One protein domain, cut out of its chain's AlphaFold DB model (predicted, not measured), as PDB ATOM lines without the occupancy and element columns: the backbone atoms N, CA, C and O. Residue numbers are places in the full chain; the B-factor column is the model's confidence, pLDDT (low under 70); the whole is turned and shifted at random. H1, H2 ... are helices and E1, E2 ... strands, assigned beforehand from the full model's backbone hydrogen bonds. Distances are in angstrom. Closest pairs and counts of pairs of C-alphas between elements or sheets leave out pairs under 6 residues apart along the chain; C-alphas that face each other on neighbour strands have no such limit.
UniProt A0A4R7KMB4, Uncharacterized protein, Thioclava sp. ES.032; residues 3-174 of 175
ATOM      1  N   THR A   3     224.852 131.046 158.751       93.62
ATOM      2  CA  THR A   3     226.188 130.448 158.678       93.62
ATOM      3  C   THR A   3     226.727 130.312 160.091       93.62
ATOM      4  O   THR A   3     226.489 131.188 160.915       93.62
ATOM      5  N   PHE A   4     227.413 129.209 160.378       91.56
ATOM      6  CA  PHE A   4     227.944 128.903 161.706       91.56
ATOM      7  C   PHE A   4     229.442 129.169 161.752       91.56
ATOM      8  O   PHE A   4     230.133 129.002 160.742       91.56
ATOM      9  N   SER A   5     229.934 129.557 162.925       87.62
ATOM     10  CA  SER A   5     231.368 129.594 163.193       87.62
ATOM     11  C   SER A   5     231.969 128.187 163.128       87.62
ATOM     12  O   SER A   5     231.306 127.192 163.422       87.62
ATOM     13  N   HIS A   6     233.250 128.105 162.767       74.38
ATOM     14  CA  HIS A   6     234.005 126.850 162.776       74.38
ATOM     15  C   HIS A   6     234.233 126.286 164.184       74.38
ATOM     16  O   HIS A   6     234.565 125.110 164.291       74.38
ATOM     17  N   SER A   7     234.071 127.094 165.237       77.12
ATOM     18  CA  SER A   7     234.167 126.641 166.631       77.12
ATOM     19  C   SER A   7     232.969 125.796 167.077       77.12
ATOM     20  O   SER A   7     233.050 125.127 168.103       77.12
ATOM     21  N   LEU A   8     231.871 125.789 166.312       82.19
ATOM     22  CA  LEU A   8     230.627 125.151 166.719       82.19
ATOM     23  C   LEU A   8     230.571 123.685 166.259       82.19
ATOM     24  O   LEU A   8     230.357 123.378 165.082       82.19
ATOM     25  N   GLU A   9     230.744 122.766 167.206       84.00
ATOM     26  CA  GLU A   9     230.666 121.318 166.989       84.00
ATOM     27  C   GLU A   9     229.205 120.859 166.827       84.00
ATOM     28  O   GLU A   9     228.557 120.392 167.756       84.00
ATOM     29  N   ILE A  10     228.654 120.971 165.615       90.06
ATOM     30  CA  ILE A  10     227.227 120.680 165.350       90.06
ATOM     31  C   ILE A  10     226.866 119.184 165.298       90.06
ATOM     32  O   ILE A  10     225.687 118.828 165.248       90.06
ATOM     33  N   GLY A  11     227.853 118.285 165.224       90.38
ATOM     34  CA  GLY A  11     227.623 116.873 164.896       90.38
ATOM     35  C   GLY A  11     226.779 116.124 165.931       90.38
ATOM     36  O   GLY A  11     225.872 115.370 165.560       90.38
ATOM     37  N   SER A  12     227.054 116.341 167.217       91.56
ATOM     38  CA  SER A  12     226.324 115.723 168.326       91.56
ATOM     39  C   SER A  12     224.905 116.280 168.445       91.56
ATOM     40  O   SER A  12     223.954 115.497 168.469       91.56
ATOM     41  N   ALA A  13     224.734 117.602 168.354       92.56
ATOM     42  CA  ALA A  13     223.422 118.246 168.365       92.56
ATOM     43  C   ALA A  13     222.502 117.722 167.248       92.56
ATOM     44  O   ALA A  13     221.346 117.363 167.487       92.56
ATOM     45  N   LEU A  14     223.013 117.585 166.018       94.12
ATOM     46  CA  LEU A  14     222.237 117.009 164.913       94.12
ATOM     47  C   LEU A  14     221.908 115.524 165.139       94.12
ATOM     48  O   LEU A  14     220.856 115.056 164.697       94.12
ATOM     49  N   ALA A  15     222.773 114.767 165.819       93.50
ATOM     50  CA  ALA A  15     222.484 113.385 166.191       93.50
ATOM     51  C   ALA A  15     221.372 113.296 167.248       93.50
ATOM     52  O   ALA A  15     220.491 112.443 167.120       93.50
ATOM     53  N   VAL A  16     221.368 114.194 168.241       93.69
ATOM     54  CA  VAL A  16     220.289 114.312 169.233       93.69
ATOM     55  C   VAL A  16     218.966 114.642 168.548       93.69
ATOM     56  O   VAL A  16     217.985 113.927 168.768       93.69
ATOM     57  N   LEU A  17     218.963 115.641 167.657       95.50
ATOM     58  CA  LEU A  17     217.780 116.099 166.924       95.50
ATOM     59  C   LEU A  17     217.084 114.990 166.130       95.50
ATOM     60  O   LEU A  17     215.860 114.953 166.074       95.50
ATOM     61  N   ARG A  18     217.838 114.069 165.519       94.12
ATOM     62  CA  ARG A  18     217.264 112.945 164.747       94.12
ATOM     63  C   ARG A  18     216.372 112.033 165.585       94.12
ATOM     64  O   ARG A  18     215.544 111.320 165.026       94.12
ATOM     65  N   GLY A  19     216.584 112.015 166.897       92.25
ATOM     66  CA  GLY A  19     215.769 111.265 167.843       92.25
ATOM     67  C   GLY A  19     214.668 112.092 168.498       92.25
ATOM     68  O   GLY A  19     214.186 111.648 169.531       92.25
ATOM     69  N   LEU A  20     214.349 113.284 167.979       94.06
ATOM     70  CA  LEU A  20     213.299 114.160 168.498       94.06
ATOM     71  C   LEU A  20     212.245 114.414 167.423       94.06
ATOM     72  O   LEU A  20     212.563 114.881 166.322       94.06
ATOM     73  N   ASP A  21     210.979 114.184 167.757       94.81
ATOM     74  CA  ASP A  21     209.897 114.852 167.038       94.81
ATOM     75  C   ASP A  21     209.799 116.340 167.434       94.81
ATOM     76  O   ASP A  21     210.584 116.854 168.235       94.81
ATOM     77  N   PHE A  22     208.867 117.079 166.830       95.19
ATOM     78  CA  PHE A  22     208.740 118.506 167.122       95.19
ATOM     79  C   PHE A  22     208.227 118.792 168.544       95.19
ATOM     80  O   PHE A  22     208.642 119.780 169.143       95.19
ATOM     81  N   ASN A  23     207.370 117.940 169.109       93.50
ATOM     82  CA  ASN A  23     206.888 118.123 170.477       93.50
ATOM     83  C   ASN A  23     208.021 117.874 171.475       93.50
ATOM     84  O   ASN A  23     208.205 118.660 172.400       93.50
ATOM     85  N   GLU A  24     208.834 116.842 171.241       94.50
ATOM     86  CA  GLU A  24     210.037 116.577 172.031       94.50
ATOM     87  C   GLU A  24     211.092 117.672 171.855       94.50
ATOM     88  O   GLU A  24     211.810 117.988 172.798       94.50
ATOM     89  N   PHE A  25     211.179 118.292 170.676       95.25
ATOM     90  CA  PHE A  25     212.033 119.459 170.472       95.25
ATOM     91  C   PHE A  25     211.588 120.654 171.323       95.25
ATOM     92  O   PHE A  25     212.435 121.384 171.825       95.25
ATOM     93  N   LEU A  26     210.282 120.856 171.513       93.88
ATOM     94  CA  LEU A  26     209.748 121.944 172.334       93.88
ATOM     95  C   LEU A  26     209.848 121.644 173.836       93.88
ATOM     96  O   LEU A  26     210.488 122.388 174.569       93.88
ATOM     97  N   GLY A  27     209.227 120.558 174.295       91.06
ATOM     98  CA  GLY A  27     209.088 120.250 175.723       91.06
ATOM     99  C   GLY A  27     210.183 119.355 176.304       91.06
ATOM    100  O   GLY A  27     210.244 119.178 177.516       91.06
ATOM    101  N   GLY A  28     211.040 118.773 175.469       91.19
ATOM    102  CA  GLY A  28     212.010 117.763 175.877       91.19
ATOM    103  C   GLY A  28     211.481 116.340 175.726       91.19
ATOM    104  O   GLY A  28     210.284 116.091 175.555       91.19
ATOM    105  N   ARG A  29     212.403 115.373 175.757       88.94
ATOM    106  CA  ARG A  29     212.085 113.958 175.505       88.94
ATOM    107  C   ARG A  29     211.079 113.402 176.502       88.94
ATOM    108  O   ARG A  29     211.236 113.549 177.711       88.94
ATOM    109  N   GLY A  30     210.104 112.662 175.977       84.06
ATOM    110  CA  GLY A  30     209.117 111.947 176.786       84.06
ATOM    111  C   GLY A  30     208.035 112.824 177.418       84.06
ATOM    112  O   GLY A  30     207.215 112.290 178.168       84.06
ATOM    113  N   ARG A  31     207.996 114.127 177.112       80.81
ATOM    114  CA  ARG A  31     206.919 115.008 177.566       80.81
ATOM    115  C   ARG A  31     205.667 114.871 176.701       80.81
ATOM    116  O   ARG A  31     205.773 114.826 175.474       80.81
ATOM    117  N   PRO A  32     204.472 114.802 177.306       78.12
ATOM    118  CA  PRO A  32     203.230 114.761 176.551       78.12
ATOM    119  C   PRO A  32     202.926 116.122 175.909       78.12
ATOM    120  O   PRO A  32     203.138 117.173 176.506       78.12
ATOM    121  N   GLU A  33     202.331 116.106 174.713       76.75
ATOM    122  CA  GLU A  33     201.937 117.318 173.967       76.75
ATOM    123  C   GLU A  33     201.029 118.259 174.778       76.75
ATOM    124  O   GLU A  33     201.072 119.474 174.612       76.75
ATOM    125  N   THR A  34     200.231 117.709 175.696       73.62
ATOM    126  CA  THR A  34     199.311 118.469 176.556       73.62
ATOM    127  C   THR A  34     200.003 119.412 177.544       73.62
ATOM    128  O   THR A  34     199.316 120.234 178.140       73.62
ATOM    129  N   GLU A  35     201.318 119.294 177.736       81.81
ATOM    130  CA  GLU A  35     202.119 120.161 178.616       81.81
ATOM    131  C   GLU A  35     202.744 121.362 177.880       81.81
ATOM    132  O   GLU A  35     203.430 122.179 178.497       81.81
ATOM    133  N   ILE A  36     202.499 121.497 176.569       89.94
ATOM    134  CA  ILE A  36     202.953 122.641 175.771       89.94
ATOM    135  C   ILE A  36     201.807 123.648 175.633       89.94
ATOM    136  O   ILE A  36     200.801 123.391 174.970       89.94
ATOM    137  N   SER A  37     201.979 124.832 176.218       93.62
ATOM    138  CA  SER A  37     201.008 125.926 176.149       93.62
ATOM    139  C   SER A  37     201.436 126.975 175.128       93.62
ATOM    140  O   SER A  37     202.522 127.543 175.223       93.62
ATOM    141  N   VAL A  38     200.562 127.278 174.161       95.75
ATOM    142  CA  VAL A  38     200.816 128.312 173.145       95.75
ATOM    143  C   VAL A  38     199.812 129.452 173.274       95.75
ATOM    144  O   VAL A  38     198.664 129.342 172.840       95.75
ATOM    145  N   ASP A  39     200.259 130.570 173.839       96.12
ATOM    146  CA  ASP A  39     199.457 131.774 174.049       96.12
ATOM    147  C   ASP A  39     200.363 133.018 174.095       96.12
ATOM    148  O   ASP A  39     201.474 132.993 174.618       96.12
ATOM    149  N   ASP A  40     199.901 134.134 173.538       96.38
ATOM    150  CA  ASP A  40     200.684 135.370 173.485       96.38
ATOM    151  C   ASP A  40     200.867 136.025 174.865       96.38
ATOM    152  O   ASP A  40     201.682 136.937 174.984       96.38
ATOM    153  N   ILE A  41     200.208 135.527 175.921       95.50
ATOM    154  CA  ILE A  41     200.564 135.872 177.310       95.50
ATOM    155  C   ILE A  41     202.018 135.511 177.657       95.50
ATOM    156  O   ILE A  41     202.593 136.131 178.544       95.50
ATOM    157  N   PHE A  42     202.616 134.542 176.953       93.12
ATOM    158  CA  PHE A  42     204.017 134.145 177.125       93.12
ATOM    159  C   PHE A  42     204.985 135.004 176.294       93.12
ATOM    160  O   PHE A  42     206.166 134.677 176.178       93.12
ATOM    161  N   ALA A  43     204.517 136.074 175.643       94.00
ATOM    162  CA  ALA A  43     205.396 136.965 174.896       94.00
ATOM    163  C   ALA A  43     206.289 137.775 175.853       94.00
ATOM    164  O   ALA A  43     205.808 138.639 176.582       94.00
ATOM    165  N   GLY A  44     207.596 137.508 175.809       92.31
ATOM    166  CA  GLY A  44     208.610 138.268 176.535       92.31
ATOM    167  C   GLY A  44     209.061 139.542 175.812       92.31
ATOM    168  O   GLY A  44     208.725 139.795 174.649       92.31
ATOM    169  N   THR A  45     209.862 140.340 176.510       94.25
ATOM    170  CA  THR A  45     210.540 141.526 175.971       94.25
ATOM    171  C   THR A  45     212.032 141.250 175.796       94.25
ATOM    172  O   THR A  45     212.580 140.333 176.404       94.25
ATOM    173  N   LEU A  46     212.697 142.039 174.944       94.25
ATOM    174  CA  LEU A  46     214.153 141.946 174.799       94.25
ATOM    175  C   LEU A  46     214.861 142.320 176.103       94.25
ATOM    176  O   LEU A  46     215.765 141.609 176.513       94.25
ATOM    177  N   GLU A  47     214.388 143.367 176.779       91.25
ATOM    178  CA  GLU A  47     214.851 143.760 178.114       91.25
ATOM    179  C   GLU A  47     214.790 142.586 179.098       91.25
ATOM    180  O   GLU A  47     215.814 142.235 179.662       91.25
ATOM    181  N   GLY A  48     213.653 141.887 179.201       90.69
ATOM    182  CA  GLY A  48     213.529 140.737 180.104       90.69
ATOM    183  C   GLY A  48     214.451 139.565 179.742       90.69
ATOM    184  O   GLY A  48     214.942 138.871 180.627       90.69
ATOM    185  N   ALA A  49     214.736 139.354 178.454       91.69
ATOM    186  CA  ALA A  49     215.721 138.356 178.037       91.69
ATOM    187  C   ALA A  49     217.154 138.763 178.442       91.69
ATOM    188  O   ALA A  49     217.929 137.931 178.912       91.69
ATOM    189  N   LEU A  50     217.514 140.039 178.296       89.69
ATOM    190  CA  LEU A  50     218.826 140.552 178.702       89.69
ATOM    191  C   LEU A  50     218.990 140.583 180.226       89.69
ATOM    192  O   LEU A  50     220.054 140.234 180.730       89.69
ATOM    193  N   GLU A  51     217.931 140.919 180.961       87.50
ATOM    194  CA  GLU A  51     217.901 140.817 182.419       87.50
ATOM    195  C   GLU A  51     218.139 139.376 182.868       87.50
ATOM    196  O   GLU A  51     219.030 139.159 183.679       87.50
ATOM    197  N   ALA A  52     217.435 138.393 182.287       85.38
ATOM    198  CA  ALA A  52     217.640 136.977 182.602       85.38
ATOM    199  C   ALA A  52     219.080 136.521 182.315       85.38
ATOM    200  O   ALA A  52     219.655 135.745 183.073       85.38
ATOM    201  N   LEU A  53     219.698 137.032 181.245       84.25
ATOM    202  CA  LEU A  53     221.104 136.753 180.956       84.25
ATOM    203  C   LEU A  53     222.020 137.245 182.079       84.25
ATOM    204  O   LEU A  53     222.929 136.528 182.487       84.25
ATOM    205  N   SER A  54     221.775 138.456 182.575       84.56
ATOM    206  CA  SER A  54     222.592 139.043 183.631       84.56
ATOM    207  C   SER A  54     222.320 138.413 184.998       84.56
ATOM    208  O   SER A  54     223.261 138.056 185.702       84.56
ATOM    209  N   SER A  55     221.050 138.226 185.371       83.75
ATOM    210  CA  SER A  55     220.664 137.746 186.699       83.75
ATOM    211  C   SER A  55     220.851 136.248 186.883       83.75
ATOM    212  O   SER A  55     221.318 135.821 187.938       83.75
ATOM    213  N   ASP A  56     220.469 135.448 185.888       80.56
ATOM    214  CA  ASP A  56     220.371 133.996 186.060       80.56
ATOM    215  C   ASP A  56     221.720 133.313 185.827       80.56
ATOM    216  O   ASP A  56     221.960 132.219 186.340       80.56
ATOM    217  N   TYR A  57     222.609 133.978 185.086       77.44
ATOM    218  CA  TYR A  57     223.920 133.456 184.707       77.44
ATOM    219  C   TYR A  57     225.096 134.302 185.213       77.44
ATOM    220  O   TYR A  57     226.232 134.021 184.840       77.44
ATOM    221  N   ASP A  58     224.836 135.305 186.061       79.38
ATOM    222  CA  ASP A  58     225.847 136.204 186.648       79.38
ATOM    223  C   ASP A  58     226.747 136.867 185.587       79.38
ATOM    224  O   ASP A  58     227.949 137.065 185.772       79.38
ATOM    225  N   ILE A  59     226.155 137.187 184.430       79.56
ATOM    226  CA  ILE A  59     226.863 137.827 183.326       79.56
ATOM    227  C   ILE A  59     226.853 139.341 183.541       79.56
ATOM    228  O   ILE A  59     225.772 139.942 183.611       79.56
ATOM    229  N   PRO A  60     228.030 139.992 183.624       77.25
ATOM    230  CA  PRO A  60     228.108 141.438 183.737       77.25
ATOM    231  C   PRO A  60     227.686 142.053 182.403       77.25
ATOM    232  O   PRO A  60     228.477 142.152 181.470       77.25
ATOM    233  N   LEU A  61     226.415 142.437 182.318       78.81
ATOM    234  CA  LEU A  61     225.838 143.100 181.163       78.81
ATOM    235  C   LEU A  61     225.558 144.555 181.537       78.81
ATOM    236  O   LEU A  61     224.753 144.832 182.428       78.81
ATOM    237  N   ASP A  62     226.217 145.488 180.859       77.62
ATOM    238  CA  ASP A  62     225.833 146.895 180.935       77.62
ATOM    239  C   ASP A  62     224.642 147.110 179.997       77.62
ATOM    240  O   ASP A  62     224.794 147.042 178.788       77.62
ATOM    241  N   LEU A  63     223.433 147.337 180.515       70.31
ATOM    242  CA  LEU A  63     222.261 147.541 179.651       70.31
ATOM    243  C   LEU A  63     222.371 148.810 178.784       70.31
ATOM    244  O   LEU A  63     221.691 148.888 177.758       70.31
ATOM    245  N   ASP A  64     223.219 149.772 179.167       71.94
ATOM    246  CA  ASP A  64     223.484 150.981 178.380       71.94
ATOM    247  C   ASP A  64     224.510 150.728 177.254       71.94
ATOM    248  O   ASP A  64     224.494 151.431 176.240       71.94
ATOM    249  N   ASP A  65     225.367 149.711 177.400       76.31
ATOM    250  CA  ASP A  65     226.288 149.215 176.368       76.31
ATOM    251  C   ASP A  65     226.486 147.691 176.491       76.31
ATOM    252  O   ASP A  65     227.530 147.211 176.954       76.31
ATOM    253  N   PRO A  66     225.494 146.888 176.064       70.12
ATOM    254  CA  PRO A  66     225.486 145.454 176.341       70.12
ATOM    255  C   PRO A  66     226.519 144.686 175.512       70.12
ATOM    256  O   PRO A  66     226.656 143.476 175.657       70.12
ATOM    257  N   THR A  67     227.254 145.380 174.642       73.50
ATOM    258  CA  THR A  67     228.347 144.814 173.848       73.50
ATOM    259  C   THR A  67     229.732 145.122 174.401       73.50
ATOM    260  O   THR A  67     230.693 144.484 173.978       73.50
ATOM    261  N   ALA A  68     229.854 146.055 175.352       76.44
ATOM    262  CA  ALA A  68     231.136 146.377 175.974       76.44
ATOM    263  C   ALA A  68     231.658 145.249 176.871       76.44
ATOM    264  O   ALA A  68     232.872 145.051 176.948       76.44
ATOM    265  N   GLN A  69     230.754 144.555 177.568       73.31
ATOM    266  CA  GLN A  69     231.030 143.392 178.414       73.31
ATOM    267  C   GLN A  69     229.816 142.445 178.408       73.31
ATOM    268  O   GLN A  69     228.687 142.931 178.288       73.31
ATOM    269  N   PRO A  70     230.013 141.120 178.548       75.81
ATOM    270  CA  PRO A  70     231.293 140.398 178.636       75.81
ATOM    271  C   PRO A  70     232.030 140.333 177.285       75.81
ATOM    272  O   PRO A  70     231.607 140.949 176.309       75.81
ATOM    273  N   ASP A  71     233.132 139.583 177.216       85.75
ATOM    274  CA  ASP A  71     233.703 139.198 175.924       85.75
ATOM    275  C   ASP A  71     232.689 138.334 175.152       85.75
ATOM    276  O   ASP A  71     232.046 137.443 175.712       85.75
ATOM    277  N   TRP A  72     232.545 138.601 173.854       88.31
ATOM    278  CA  TRP A  72     231.562 137.950 172.989       88.31
ATOM    279  C   TRP A  72     232.252 137.087 171.931       88.31
ATOM    280  O   TRP A  72     233.095 137.568 171.172       88.31
ATOM    281  N   GLU A  73     231.858 135.817 171.827       91.06
ATOM    282  CA  GLU A  73     232.265 134.942 170.724       91.06
ATOM    283  C   GLU A  73     231.189 134.923 169.640       91.06
ATOM    284  O   GLU A  73     230.030 134.615 169.912       91.06
ATOM    285  N   VAL A  74     231.573 135.183 168.387       93.06
ATOM    286  CA  VAL A  74     230.668 135.040 167.241       93.06
ATOM    287  C   VAL A  74     230.474 133.559 166.911       93.06
ATOM    288  O   VAL A  74     231.388 132.885 166.438       93.06
ATOM    289  N   VAL A  75     229.248 133.070 167.088       93.50
ATOM    290  CA  VAL A  75     228.851 131.674 166.833       93.50
ATOM    291  C   VAL A  75     228.138 131.489 165.492       93.50
ATOM    292  O   VAL A  75     228.035 130.373 164.975       93.50
ATOM    293  N   GLY A  76     227.680 132.576 164.873       95.00
ATOM    294  CA  GLY A  76     227.089 132.527 163.544       95.00
ATOM    295  C   GLY A  76     226.747 133.891 162.968       95.00
ATOM    296  O   GLY A  76     226.864 134.915 163.629       95.00
ATOM    297  N   THR A  77     226.298 133.901 161.715       96.88
ATOM    298  CA  THR A  77     225.888 135.117 161.005       96.88
ATOM    299  C   THR A  77     224.649 134.881 160.147       96.88
ATOM    300  O   THR A  77     224.443 133.807 159.570       96.88
ATOM    301  N   LEU A  78     223.798 135.901 160.034       97.12
ATOM    302  CA  LEU A  78     222.657 135.926 159.124       97.12
ATOM    303  C   LEU A  78     222.531 137.320 158.518       97.12
ATOM    304  O   LEU A  78     221.986 138.221 159.142       97.12
ATOM    305  N   ARG A  79     222.935 137.460 157.249       95.25
ATOM    306  CA  ARG A  79     222.930 138.753 156.540       95.25
ATOM    307  C   ARG A  79     223.811 139.775 157.281       95.25
ATOM    308  O   ARG A  79     224.994 139.502 157.423       95.25
ATOM    309  N   GLU A  80     223.250 140.905 157.704       94.94
ATOM    310  CA  GLU A  80     223.902 141.961 158.481       94.94
ATOM    311  C   GLU A  80     224.024 141.660 159.986       94.94
ATOM    312  O   GLU A  80     224.606 142.462 160.702       94.94
ATOM    313  N   TYR A  81     223.478 140.535 160.464       97.62
ATOM    314  CA  TYR A  81     223.462 140.200 161.887       97.62
ATOM    315  C   TYR A  81     224.548 139.195 162.257       97.62
ATOM    316  O   TYR A  81     224.703 138.161 161.592       97.62
ATOM    317  N   GLU A  82     225.217 139.461 163.370       96.50
ATOM    318  CA  GLU A  82     226.099 138.521 164.054       96.50
ATOM    319  C   GLU A  82     225.356 137.895 165.231       96.50
ATOM    320  O   GLU A  82     224.550 138.545 165.892       96.50
ATOM    321  N   PHE A  83     225.596 136.613 165.482       95.75
ATOM    322  CA  PHE A  83     225.097 135.939 166.670       95.75
ATOM    323  C   PHE A  83     226.259 135.650 167.588       95.75
ATOM    324  O   PHE A  83     227.252 135.062 167.154       95.75
ATOM    325  N   VAL A  84     226.104 136.043 168.842       93.06
ATOM    326  CA  VAL A  84     227.168 136.000 169.828       93.06
ATOM    327  C   VAL A  84     226.761 135.228 171.072       93.06
ATOM    328  O   VAL A  84     225.590 135.203 171.456       93.06
ATOM    329  N   LEU A  85     227.753 134.600 171.686       90.50
ATOM    330  CA  LEU A  85     227.677 133.895 172.957       90.50
ATOM    331  C   LEU A  85     228.571 134.645 173.960       90.50
ATOM    332  O   LEU A  85     229.707 134.974 173.596       90.50
ATOM    333  N   PRO A  86     228.098 134.938 175.182       87.69
ATOM    334  CA  PRO A  86     228.954 135.526 176.201       87.69
ATOM    335  C   PRO A  86     230.054 134.536 176.597       87.69
ATOM    336  O   PRO A  86     229.856 133.324 176.570       87.69
ATOM    337  N   GLN A  87     231.211 135.053 176.982       83.56
ATOM    338  CA  GLN A  87     232.336 134.277 177.491       83.56
ATOM    339  C   GLN A  87     232.561 134.656 178.955       83.56
ATOM    340  O   GLN A  87     232.542 135.837 179.303       83.56
ATOM    341  N   ASP A  88     232.749 133.662 179.820       74.94
ATOM    342  CA  ASP A  88     233.220 133.901 181.186       74.94
ATOM    343  C   ASP A  88     234.759 133.992 181.222       74.94
ATOM    344  O   ASP A  88     235.428 133.907 180.189       74.94
ATOM    345  N   GLU A  89     235.347 134.164 182.411       71.62
ATOM    346  CA  GLU A  89     236.810 134.242 182.578       71.62
ATOM    347  C   GLU A  89     237.548 132.970 182.109       71.62
ATOM    348  O   GLU A  89     238.755 133.013 181.852       71.62
ATOM    349  N   GLU A  90     236.838 131.843 181.983       69.19
ATOM    350  CA  GLU A  90     237.359 130.563 181.495       69.19
ATOM    351  C   GLU A  90     237.084 130.338 179.993       69.19
ATOM    352  O   GLU A  90     237.551 129.349 179.421       69.19
ATOM    353  N   GLY A  91     236.385 131.269 179.331       64.88
ATOM    354  CA  GLY A  91     236.013 131.186 177.919       64.88
ATOM    355  C   GLY A  91     234.914 130.158 177.634       64.88
ATOM    356  O   GLY A  91     234.924 129.528 176.579       64.88
ATOM    357  N   CYS A  92     234.021 129.899 178.593       61.22
ATOM    358  CA  CYS A  92     232.989 128.868 178.498       61.22
ATOM    359  C   CYS A  92     231.674 129.305 179.168       61.22
ATOM    360  O   CYS A  92     231.385 128.877 180.282       61.22
ATOM    361  N   CYS A  93     230.805 130.064 178.484       66.19
ATOM    362  CA  CYS A  93     229.475 130.361 179.029       66.19
ATOM    363  C   CYS A  93     228.311 129.995 178.096       66.19
ATOM    364  O   CYS A  93     228.076 130.613 177.064       66.19
ATOM    365  N   TRP A  94     227.502 129.022 178.522       70.88
ATOM    366  CA  TRP A  94     226.302 128.539 177.818       70.88
ATOM    367  C   TRP A  94     225.024 129.302 178.228       70.88
ATOM    368  O   TRP A  94     223.908 128.774 178.220       70.88
ATOM    369  N   ALA A  95     225.169 130.562 178.645       76.44
ATOM    370  CA  ALA A  95     224.071 131.345 179.214       76.44
ATOM    371  C   ALA A  95     222.995 131.729 178.181       76.44
ATOM    372  O   ALA A  95     221.803 131.818 178.490       76.44
ATOM    373  N   GLY A  96     223.384 131.865 176.915       88.19
ATOM    374  CA  GLY A  96     222.463 132.070 175.807       88.19
ATOM    375  C   GLY A  96     223.098 132.720 174.600       88.19
ATOM    376  O   GLY A  96     224.295 132.968 174.568       88.19
ATOM    377  N   VAL A  97     222.275 132.969 173.588       93.06
ATOM    378  CA  VAL A  97     222.722 133.551 172.318       93.06
ATOM    379  C   VAL A  97     222.054 134.903 172.143       93.06
ATOM    380  O   VAL A  97     220.835 135.005 172.285       93.06
ATOM    381  N   ALA A  98     222.832 135.923 171.801       94.69
ATOM    382  CA  ALA A  98     222.335 137.233 171.399       94.69
ATOM    383  C   ALA A  98     222.554 137.456 169.897       94.69
ATOM    384  O   ALA A  98     223.417 136.838 169.280       94.69
ATOM    385  N   ALA A  99     221.745 138.321 169.294       96.44
ATOM    386  CA  ALA A  99     221.893 138.791 167.925       96.44
ATOM    387  C   ALA A  99     222.260 140.275 167.953       96.44
ATOM    388  O   ALA A  99     221.534 141.066 168.555       96.44
ATOM    389  N   ILE A 100     223.347 140.633 167.281       95.19
ATOM    390  CA  ILE A 100     223.883 141.988 167.169       95.19
ATOM    391  C   ILE A 100     223.705 142.479 165.728       95.19
ATOM    392  O   ILE A 100     223.858 141.706 164.779       95.19
ATOM    393  N   ASP A 101     223.323 143.744 165.559       94.88
ATOM    394  CA  ASP A 101     223.245 144.404 164.251       94.88
ATOM    395  C   ASP A 101     224.568 145.072 163.822       94.88
ATOM    396  O   ASP A 101     225.572 145.041 164.527       94.88
ATOM    397  N   ASP A 102     224.582 145.697 162.644       92.12
ATOM    398  CA  ASP A 102     225.774 146.354 162.086       92.12
ATOM    399  C   ASP A 102     226.220 147.608 162.857       92.12
ATOM    400  O   ASP A 102     227.313 148.131 162.623       92.12
ATOM    401  N   CYS A 103     225.386 148.079 163.783       90.38
ATOM    402  CA  CYS A 103     225.657 149.192 164.675       90.38
ATOM    403  C   CYS A 103     226.177 148.722 166.043       90.38
ATOM    404  O   CYS A 103     226.446 149.568 166.895       90.38
ATOM    405  N   GLY A 104     226.326 147.410 166.265       88.19
ATOM    406  CA  GLY A 104     226.736 146.854 167.553       88.19
ATOM    407  C   GLY A 104     225.609 146.835 168.587       88.19
ATOM    408  O   GLY A 104     225.876 146.762 169.775       88.19
ATOM    409  N   THR A 105     224.342 146.920 168.177       91.25
ATOM    410  CA  THR A 105     223.207 146.880 169.108       91.25
ATOM    411  C   THR A 105     222.680 145.456 169.237       91.25
ATOM    412  O   THR A 105     222.473 144.782 168.227       91.25
ATOM    413  N   ILE A 106     222.396 144.994 170.462       93.69
ATOM    414  CA  ILE A 106     221.676 143.729 170.648       93.69
ATOM    415  C   ILE A 106     220.212 143.918 170.241       93.69
ATOM    416  O   ILE A 106     219.479 144.714 170.820       93.69
ATOM    417  N   VAL A 107     219.772 143.140 169.255       96.06
ATOM    418  CA  VAL A 107     218.431 143.219 168.653       96.06
ATOM    419  C   VAL A 107     217.604 141.954 168.869       96.06
ATOM    420  O   VAL A 107     216.435 141.888 168.481       96.06
ATOM    421  N   GLY A 108     218.179 140.932 169.492       96.75
ATOM    422  CA  GLY A 108     217.475 139.717 169.876       96.75
ATOM    423  C   GLY A 108     218.302 138.871 170.828       96.75
ATOM    424  O   GLY A 108     219.525 138.949 170.813       96.75
ATOM    425  N   ALA A 109     217.639 138.064 171.645       95.56
ATOM    426  CA  ALA A 109     218.296 137.187 172.602       95.56
ATOM    427  C   ALA A 109     217.461 135.929 172.851       95.56
ATOM    428  O   ALA A 109     216.227 135.974 172.802       95.56
ATOM    429  N   TYR A 110     218.149 134.815 173.102       94.81
ATOM    430  CA  TYR A 110     217.581 133.596 173.665       94.81
ATOM    431  C   TYR A 110     218.413 133.133 174.864       94.81
ATOM    432  O   TYR A 110     219.481 132.531 174.715       94.81
ATOM    433  N   THR A 111     217.913 133.447 176.052       89.62
ATOM    434  CA  THR A 111     218.629 133.409 177.330       89.62
ATOM    435  C   THR A 111     217.701 132.824 178.389       89.62
ATOM    436  O   THR A 111     216.558 133.264 178.535       89.62
ATOM    437  N   GLY A 112     218.142 131.767 179.078       84.94
ATOM    438  CA  GLY A 112     217.238 130.967 179.910       84.94
ATOM    439  C   GLY A 112     215.939 130.630 179.163       84.94
ATOM    440  O   GLY A 112     215.955 130.276 177.986       84.94
ATOM    441  N   CYS A 113     214.789 130.814 179.806       87.25
ATOM    442  CA  CYS A 113     213.477 130.590 179.192       87.25
ATOM    443  C   CYS A 113     212.957 131.753 178.315       87.25
ATOM    444  O   CYS A 113     211.845 131.673 177.791       87.25
ATOM    445  N   SER A 114     213.741 132.818 178.120       91.75
ATOM    446  CA  SER A 114     213.318 134.032 177.417       91.75
ATOM    447  C   SER A 114     213.860 134.095 175.993       91.75
ATOM    448  O   SER A 114     215.066 134.123 175.768       91.75
ATOM    449  N   LEU A 115     212.956 134.186 175.013       95.31
ATOM    450  CA  LEU A 115     213.271 134.440 173.605       95.31
ATOM    451  C   LEU A 115     212.579 135.725 173.147       95.31
ATOM    452  O   LEU A 115     211.347 135.807 173.146       95.31
ATOM    453  N   ALA A 116     213.355 136.699 172.676       97.25
ATOM    454  CA  ALA A 116     212.820 137.961 172.185       97.25
ATOM    455  C   ALA A 116     213.635 138.540 171.022       97.25
ATOM    456  O   ALA A 116     214.837 138.329 170.900       97.25
ATOM    457  N   VAL A 117     212.950 139.299 170.162       97.88
ATOM    458  CA  VAL A 117     213.542 140.091 169.072       97.88
ATOM    459  C   VAL A 117     212.909 141.480 169.093       97.88
ATOM    460  O   VAL A 117     211.673 141.602 169.179       97.88
ATOM    461  N   ALA A 118     213.752 142.509 169.004       96.69
ATOM    462  CA  ALA A 118     213.361 143.911 168.931       96.69
ATOM    463  C   ALA A 118     212.328 144.120 167.807       96.69
ATOM    464  O   ALA A 118     212.503 143.559 166.718       96.69
ATOM    465  N   PRO A 119     211.229 144.865 168.045       96.19
ATOM    466  CA  PRO A 119     210.125 145.006 167.091       96.19
ATOM    467  C   PRO A 119     210.543 145.334 165.652       96.19
ATOM    468  O   PRO A 119     210.009 144.749 164.712       96.19
ATOM    469  N   GLU A 120     211.537 146.198 165.486       97.00
ATOM    470  CA  GLU A 120     212.054 146.718 164.216       97.00
ATOM    471  C   GLU A 120     212.834 145.656 163.412       97.00
ATOM    472  O   GLU A 120     213.012 145.766 162.192       97.00
ATOM    473  N   HIS A 121     213.263 144.592 164.096       97.06
ATOM    474  CA  HIS A 121     214.077 143.499 163.566       97.06
ATOM    475  C   HIS A 121     213.296 142.180 163.429       97.06
ATOM    476  O   HIS A 121     213.844 141.161 162.991       97.06
ATOM    477  N   ARG A 122     212.000 142.178 163.765       95.75
ATOM    478  CA  ARG A 122     211.121 141.009 163.603       95.75
ATOM    479  C   ARG A 122     210.937 140.645 162.131       95.75
ATOM    480  O   ARG A 122     211.230 141.418 161.229       95.75
ATOM    481  N   GLU A 123     210.486 139.411 161.895       95.00
ATOM    482  CA  GLU A 123     210.231 138.852 160.552       95.00
ATOM    483  C   GLU A 123     211.478 138.724 159.650       95.00
ATOM    484  O   GLU A 123     211.381 138.365 158.477       95.00
ATOM    485  N   ARG A 124     212.682 138.925 160.202       96.19
ATOM    486  CA  ARG A 124     213.965 138.762 159.490       96.19
ATOM    487  C   ARG A 124     214.599 137.375 159.639       96.19
ATOM    488  O   ARG A 124     215.658 137.123 159.073       96.19
ATOM    489  N   GLY A 125     213.952 136.472 160.380       97.25
ATOM    490  CA  GLY A 125     214.463 135.126 160.681       97.25
ATOM    491  C   GLY A 125     215.363 135.042 161.922       97.25
ATOM    492  O   GLY A 125     215.897 133.971 162.204       97.25
ATOM    493  N   LEU A 126     215.504 136.132 162.686       98.12
ATOM    494  CA  LEU A 126     216.350 136.175 163.885       98.12
ATOM    495  C   LEU A 126     215.890 135.197 164.965       98.12
ATOM    496  O   LEU A 126     216.700 134.425 165.459       98.12
ATOM    497  N   GLY A 127     214.587 135.149 165.265       98.00
ATOM    498  CA  GLY A 127     214.057 134.228 166.277       98.00
ATOM    499  C   GLY A 127     214.373 132.763 165.964       98.00
ATOM    500  O   GLY A 127     214.818 132.028 166.836       98.00
ATOM    501  N   SER A 128     214.219 132.340 164.706       98.19
ATOM    502  CA  SER A 128     214.573 130.973 164.305       98.19
ATOM    503  C   SER A 128     216.077 130.707 164.349       98.19
ATOM    504  O   SER A 128     216.481 129.596 164.670       98.19
ATOM    505  N   ALA A 129     216.907 131.705 164.034       98.19
ATOM    506  CA  ALA A 129     218.357 131.563 164.106       98.19
ATOM    507  C   ALA A 129     218.844 131.455 165.558       98.19
ATOM    508  O   ALA A 129     219.651 130.580 165.851       98.19
ATOM    509  N   LEU A 130     218.283 132.261 166.465       97.56
ATOM    510  CA  LEU A 130     218.545 132.189 167.904       97.56
ATOM    511  C   LEU A 130     218.193 130.810 168.474       97.56
ATOM    512  O   LEU A 130     219.012 130.207 169.155       97.56
ATOM    513  N   VAL A 131     217.010 130.271 168.146       97.50
ATOM    514  CA  VAL A 131     216.613 128.915 168.570       97.50
ATOM    515  C   VAL A 131     217.546 127.852 167.992       97.50
ATOM    516  O   VAL A 131     217.951 126.941 168.711       97.50
ATOM    517  N   ALA A 132     217.901 127.960 166.708       97.00
ATOM    518  CA  ALA A 132     218.785 126.993 166.070       97.00
ATOM    519  C   ALA A 132     220.172 126.977 166.722       97.00
ATOM    520  O   ALA A 132     220.677 125.909 167.045       97.00
ATOM    521  N   LEU A 133     220.762 128.151 166.951       95.50
ATOM    522  CA  LEU A 133     222.059 128.278 167.607       95.50
ATOM    523  C   LEU A 133     222.006 127.794 169.053       95.50
ATOM    524  O   LEU A 133     222.871 127.022 169.444       95.50
ATOM    525  N   ARG A 134     220.961 128.155 169.811       93.44
ATOM    526  CA  ARG A 134     220.782 127.671 171.186       93.44
ATOM    527  C   ARG A 134     220.776 126.145 171.247       93.44
ATOM    528  O   ARG A 134     221.513 125.565 172.033       93.44
ATOM    529  N   PHE A 135     219.998 125.497 170.381       94.44
ATOM    530  CA  PHE A 135     219.946 124.038 170.336       94.44
ATOM    531  C   PHE A 135     221.273 123.408 169.886       94.44
ATOM    532  O   PHE A 135     221.660 122.367 170.402       94.44
ATOM    533  N   LEU A 136     221.966 124.006 168.914       93.44
ATOM    534  CA  LEU A 136     223.254 123.481 168.451       93.44
ATOM    535  C   LEU A 136     224.363 123.605 169.503       93.44
ATOM    536  O   LEU A 136     225.321 122.842 169.440       93.44
ATOM    537  N   LEU A 137     224.231 124.554 170.429       89.88
ATOM    538  CA  LEU A 137     225.150 124.757 171.541       89.88
ATOM    539  C   LEU A 137     224.867 123.778 172.695       89.88
ATOM    540  O   LEU A 137     225.778 123.088 173.138       89.88
ATOM    541  N   ASP A 138     223.607 123.655 173.123       88.75
ATOM    542  CA  ASP A 138     223.264 122.929 174.361       88.75
ATOM    543  C   ASP A 138     222.646 121.541 174.146       88.75
ATOM    544  O   ASP A 138     222.323 120.845 175.112       88.75
ATOM    545  N   GLU A 139     222.376 121.161 172.893       92.50
ATOM    546  CA  GLU A 139     221.654 119.934 172.501       92.50
ATOM    547  C   GLU A 139     220.255 119.790 173.135       92.50
ATOM    548  O   GLU A 139     219.610 118.740 173.074       92.50
ATOM    549  N   SER A 140     219.781 120.873 173.742       89.75
ATOM    550  CA  SER A 140     218.562 120.991 174.521       89.75
ATOM    551  C   SER A 140     218.049 122.425 174.428       89.75
ATOM    552  O   SER A 140     218.737 123.323 173.933       89.75
ATOM    553  N   LEU A 141     216.806 122.638 174.858       89.06
ATOM    554  CA  LEU A 141     216.254 123.977 175.005       89.06
ATOM    555  C   LEU A 141     215.954 124.253 176.476       89.06
ATOM    556  O   LEU A 141     215.498 123.346 177.172       89.06
ATOM    557  N   PRO A 142     216.107 125.503 176.941       84.12
ATOM    558  CA  PRO A 142     215.881 125.841 178.346       84.12
ATOM    559  C   PRO A 142     214.490 125.455 178.870       84.12
ATOM    560  O   PRO A 142     214.348 125.065 180.023       84.12
ATOM    561  N   LEU A 143     213.467 125.478 178.008       84.94
ATOM    562  CA  LEU A 143     212.094 125.102 178.365       84.94
ATOM    563  C   LEU A 143     211.910 123.614 178.725       84.94
ATOM    564  O   LEU A 143     210.879 123.261 179.290       84.94
ATOM    565  N   TRP A 144     212.898 122.753 178.463       86.06
ATOM    566  CA  TRP A 144     212.835 121.323 178.794       86.06
ATOM    567  C   TRP A 144     212.909 121.043 180.296       86.06
ATOM    568  O   TRP A 144     212.436 119.997 180.744       86.06
ATOM    569  N   GLU A 145     213.457 121.975 181.076       80.69
ATOM    570  CA  GLU A 145     213.646 121.837 182.526       80.69
ATOM    571  C   GLU A 145     212.488 122.441 183.349       80.69
ATOM    572  O   GLU A 145     212.505 122.401 184.576       80.69
ATOM    573  N   HIS A 146     211.455 122.995 182.701       78.75
ATOM    574  CA  HIS A 146     210.324 123.642 183.379       78.75
ATOM    575  C   HIS A 146     209.118 122.726 183.503       78.75
ATOM    576  O   HIS A 146     208.860 121.963 182.588       78.75
ATOM    577  N   ASP A 147     208.320 122.824 184.564       74.00
ATOM    578  CA  ASP A 147     207.136 121.963 184.735       74.00
ATOM    579  C   ASP A 147     206.120 122.084 183.575       74.00
ATOM    580  O   ASP A 147     205.523 121.085 183.190       74.00
ATOM    581  N   GLU A 148     205.996 123.259 182.943       83.56
ATOM    582  CA  GLU A 148     205.168 123.492 181.747       83.56
ATOM    583  C   GLU A 148     205.933 124.326 180.704       83.56
ATOM    584  O   GLU A 148     206.514 125.364 181.033       83.56
ATOM    585  N   ALA A 149     205.913 123.906 179.433       89.50
ATOM    586  CA  ALA A 149     206.588 124.623 178.349       89.50
ATOM    587  C   ALA A 149     205.636 125.648 177.710       89.50
ATOM    588  O   ALA A 149     204.669 125.287 177.036       89.50
ATOM    589  N   GLY A 150     205.903 126.940 177.920       92.94
ATOM    590  CA  GLY A 150     205.076 128.047 177.430       92.94
ATOM    591  C   GLY A 150     205.709 128.803 176.261       92.94
ATOM    592  O   GLY A 150     206.872 129.193 176.325       92.94
ATOM    593  N   TYR A 151     204.932 129.070 175.208       95.38
ATOM    594  CA  TYR A 151     205.376 129.836 174.041       95.38
ATOM    595  C   TYR A 151     204.337 130.868 173.608       95.38
ATOM    596  O   TYR A 151     203.150 130.568 173.512       95.38
ATOM    597  N   SER A 152     204.784 132.061 173.208       97.06
ATOM    598  CA  SER A 152     203.950 132.917 172.353       97.06
ATOM    599  C   SER A 152     203.757 132.273 170.982       97.06
ATOM    600  O   SER A 152     204.552 131.424 170.563       97.06
ATOM    601  N   ARG A 153     202.751 132.703 170.211       97.38
ATOM    602  CA  ARG A 153     202.559 132.191 168.841       97.38
ATOM    603  C   ARG A 153     203.785 132.456 167.969       97.38
ATOM    604  O   ARG A 153     204.187 131.597 167.184       97.38
ATOM    605  N   ALA A 154     204.403 133.626 168.137       96.94
ATOM    606  CA  ALA A 154     205.641 133.985 167.452       96.94
ATOM    607  C   ALA A 154     206.823 133.109 167.902       96.94
ATOM    608  O   ALA A 154     207.579 132.629 167.057       96.94
ATOM    609  N   GLY A 155     206.954 132.854 169.208       97.19
ATOM    610  CA  GLY A 155     207.984 131.974 169.763       97.19
ATOM    611  C   GLY A 155     207.854 130.538 169.253       97.19
ATOM    612  O   GLY A 155     208.828 129.966 168.768       97.19
ATOM    613  N   HIS A 156     206.641 129.987 169.258       97.31
ATOM    614  CA  HIS A 156     206.354 128.660 168.716       97.31
ATOM    615  C   HIS A 156     206.675 128.576 167.213       97.31
ATOM    616  O   HIS A 156     207.307 127.625 166.752       97.31
ATOM    617  N   ALA A 157     206.298 129.594 166.431       98.00
ATOM    618  CA  ALA A 157     206.624 129.655 165.006       98.00
ATOM    619  C   ALA A 157     208.141 129.726 164.748       98.00
ATOM    620  O   ALA A 157     208.637 129.075 163.825       98.00
ATOM    621  N   ALA A 158     208.886 130.471 165.573       98.12
ATOM    622  CA  ALA A 158     210.344 130.525 165.507       98.12
ATOM    623  C   ALA A 158     210.972 129.148 165.776       98.12
ATOM    624  O   ALA A 158     211.832 128.720 165.004       98.12
ATOM    625  N   HIS A 159     210.485 128.428 166.793       98.00
ATOM    626  CA  HIS A 159     210.938 127.073 167.109       98.00
ATOM    627  C   HIS A 159     210.627 126.077 165.991       98.00
ATOM    628  O   HIS A 159     211.507 125.323 165.588       98.00
ATOM    629  N   LEU A 160     209.419 126.114 165.421       98.06
ATOM    630  CA  LEU A 160     209.061 125.265 164.281       98.06
ATOM    631  C   LEU A 160     209.962 125.521 163.069       98.06
ATOM    632  O   LEU A 160     210.386 124.586 162.385       98.06
ATOM    633  N   SER A 161     210.249 126.791 162.785       98.25
ATOM    634  CA  SER A 161     211.144 127.167 161.692       98.25
ATOM    635  C   SER A 161     212.576 126.687 161.944       98.25
ATOM    636  O   SER A 161     213.209 126.180 161.019       98.25
ATOM    637  N   ALA A 162     213.073 126.813 163.178       98.00
ATOM    638  CA  ALA A 162     214.394 126.330 163.572       98.00
ATOM    639  C   ALA A 162     214.493 124.804 163.466       98.00
ATOM    640  O   ALA A 162     215.403 124.303 162.812       98.00
ATOM    641  N   TYR A 163     213.511 124.077 164.012       97.94
ATOM    642  CA  TYR A 163     213.429 122.619 163.937       97.94
ATOM    643  C   TYR A 163     213.512 122.135 162.488       97.94
ATOM    644  O   TYR A 163     214.401 121.367 162.146       97.94
ATOM    645  N   ARG A 164     212.661 122.661 161.595       97.75
ATOM    646  CA  ARG A 164     212.664 122.278 160.171       97.75
ATOM    647  C   ARG A 164     214.006 122.533 159.492       97.75
ATOM    648  O   ARG A 164     214.466 121.706 158.706       97.75
ATOM    649  N   PHE A 165     214.617 123.681 159.775       96.56
ATOM    650  CA  PHE A 165     215.925 124.026 159.236       96.56
ATOM    651  C   PHE A 165     216.996 123.035 159.715       96.56
ATOM    652  O   PHE A 165     217.688 122.443 158.886       96.56
ATOM    653  N   LEU A 166     217.071 122.776 161.020       96.62
ATOM    654  CA  LEU A 166     218.031 121.838 161.594       96.62
ATOM    655  C   LEU A 166     217.800 120.393 161.115       96.62
ATOM    656  O   LEU A 166     218.761 119.698 160.794       96.62
ATOM    657  N   SER A 167     216.547 119.946 160.984       96.25
ATOM    658  CA  SER A 167     216.223 118.621 160.438       96.25
ATOM    659  C   SER A 167     216.724 118.477 159.001       96.25
ATOM    660  O   SER A 167     217.357 117.476 158.673       96.25
ATOM    661  N   SER A 168     216.540 119.504 158.160       95.25
ATOM    662  CA  SER A 168     217.050 119.486 156.780       95.25
ATOM    663  C   SER A 168     218.583 119.410 156.710       95.25
ATOM    664  O   SER A 168     219.146 118.738 155.839       95.25
ATOM    665  N   MET A 169     219.280 120.041 157.663       92.94
ATOM    666  CA  MET A 169     220.730 119.898 157.801       92.94
ATOM    667  C   MET A 169     221.112 118.477 158.222       92.94
ATOM    668  O   MET A 169     221.986 117.870 157.607       92.94
ATOM    669  N   ALA A 170     220.429 117.927 159.231       90.50
ATOM    670  CA  ALA A 170     220.688 116.588 159.751       90.50
ATOM    671  C   ALA A 170     220.493 115.488 158.693       90.50
ATOM    672  O   ALA A 170     221.177 114.462 158.764       90.50
ATOM    673  N   GLU A 171     219.585 115.690 157.735       90.06
ATOM    674  CA  GLU A 171     219.386 114.828 156.564       90.06
ATOM    675  C   GLU A 171     220.539 114.961 155.559       90.06
ATOM    676  O   GLU A 171     221.100 113.956 155.126       90.06
ATOM    677  N   THR A 172     220.948 116.192 155.237       86.25
ATOM    678  CA  THR A 172     222.003 116.462 154.242       86.25
ATOM    679  C   THR A 172     223.366 115.920 154.679       86.25
ATOM    680  O   THR A 172     224.109 115.389 153.855       86.25
ATOM    681  N   SER A 173     223.680 115.975 155.977       75.94
ATOM    682  CA  SER A 173     224.934 115.451 156.544       75.94
ATOM    683  C   SER A 173     225.062 113.914 156.518       75.94
ATOM    684  O   SER A 173     226.040 113.390 157.045       75.94
ATOM    685  N   GLN A 174     224.086 113.175 155.970       59.16
ATOM    686  CA  GLN A 174     224.168 111.716 155.767       59.16
ATOM    687  C   GLN A 174     224.670 111.310 154.371       59.16
ATOM    688  O   GLN A 174     224.925 110.125 154.146       59.16
TER     689      GLN A 174
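AT A GLANCE: This is residues 3 to 174 of the 175 residues of an uncharacterized protein of Thioclava sp. ES.032 (UniProt A0A4R7KMB4). Helix H4 runs through the middle of the domain, between a strongly twisted sheet of five strands, E2 to E6, and the helices H1 and H6, which cross it on its other side. H3 packs on the opposite face of that sheet, while a small sheet of two strands, E1 and E7, lies away from it, near H2 and residues 153 to 159 of H6. The printed part has 172 residues with six named helices and seven named strands, in the order H1 H2 E1 H3 E2 E3 E4 E5 E6 H4 H5 E7 H6, and its class is mixed, helices and strands. The larger sheet has the order E2 E3 E4 E5 E6, all antiparallel, and E1 and E7 are parallel. The whole is compact and rounded, with a radius of gyration of the C-alphas of 15.2 A and spans of 41 by 38 by 31 A.

HOW THE PARTS SIT: Residues 3 to 4 pair antiparallel with residues 76 to 77 of E2, residues 71 to 78. H1, residues 10 to 17, touches residues 135 to 138 alone of H4, residues 126 to 138, about perpendicular at 84 degrees; the closest C-alphas, of Ala 13 and Leu 136, are 5.2 A apart. H2, residues 22 to 27, touches H5, residues 142 to 145, the closest C-alphas being those of Gly 27 and Trp 144, 5.0 A apart. E1, residues 36 to 38, is parallel to E7, residues 149 to 151, with N 37 and O 149 2.8 A apart. E2, E3 (residues 81 to 87), E4 (residues 96 to 100), E5 (residues 106 to 111) and E6 (residues 114 to 117) form a meander, each strand the antiparallel neighbour of the one before and a hairpin with it. Within hydrogen-bond range are N 73 and O 85 at 2.9 A, N 84 and O 98 at 2.8 A, N 99 and O 108 at 2.8 A, and N 109 and O 116 at 2.9 A. H3, residues 46 to 57, is on this sheet at a height of 7.9 A, over E5 and only just over E4, with 3 of its C-alphas there; it runs slantwise to the strands, at 45 degrees to E5 on the local plane. H4 is on the opposite face, which gives three layers, helices on both faces of a sheet; the C-alphas of Tyr 110 and Leu 130, the closest of E5 and H4, are 6.0 A apart. H6, residues 153 to 172, is the hub, touching H1, H2 and H4. Residues 127 to 132 alone of H4 touch it, at a steep tilt of 58 degrees, the same way, with the C-alphas of Ser 128 and Ala 158 closest at 4.4 A. In H1, H2, H4 and H6 every O i to N i+4 pair is within hydrogen-bond range, in H3 7 of 8 are, and H5 is too short for such a pair.

IN THESE COORDINATES: H1 begins at C-alpha 10, (227.227, 120.680, 165.350). H3 measures 16.3 A from first to last C-alpha, E2 20.4 A, E3 18.9 A and H4 18.2 A. E2 bends by 61 degrees at residue 75. H6, the longest helix, measures 29.0 A and ends at C-alpha 172, (222.003, 116.462, 154.242).

THE WHOLE: The C-alphas of Asp 64 and Gln 174 are the two farthest apart, at 45.3 A. The printed part has no cut. The link from H3 to E2, residues 58 to 70, is long. The mean pLDDT of the printed part is 89.2, and residues 90 to 93 and residue 174 are under 70.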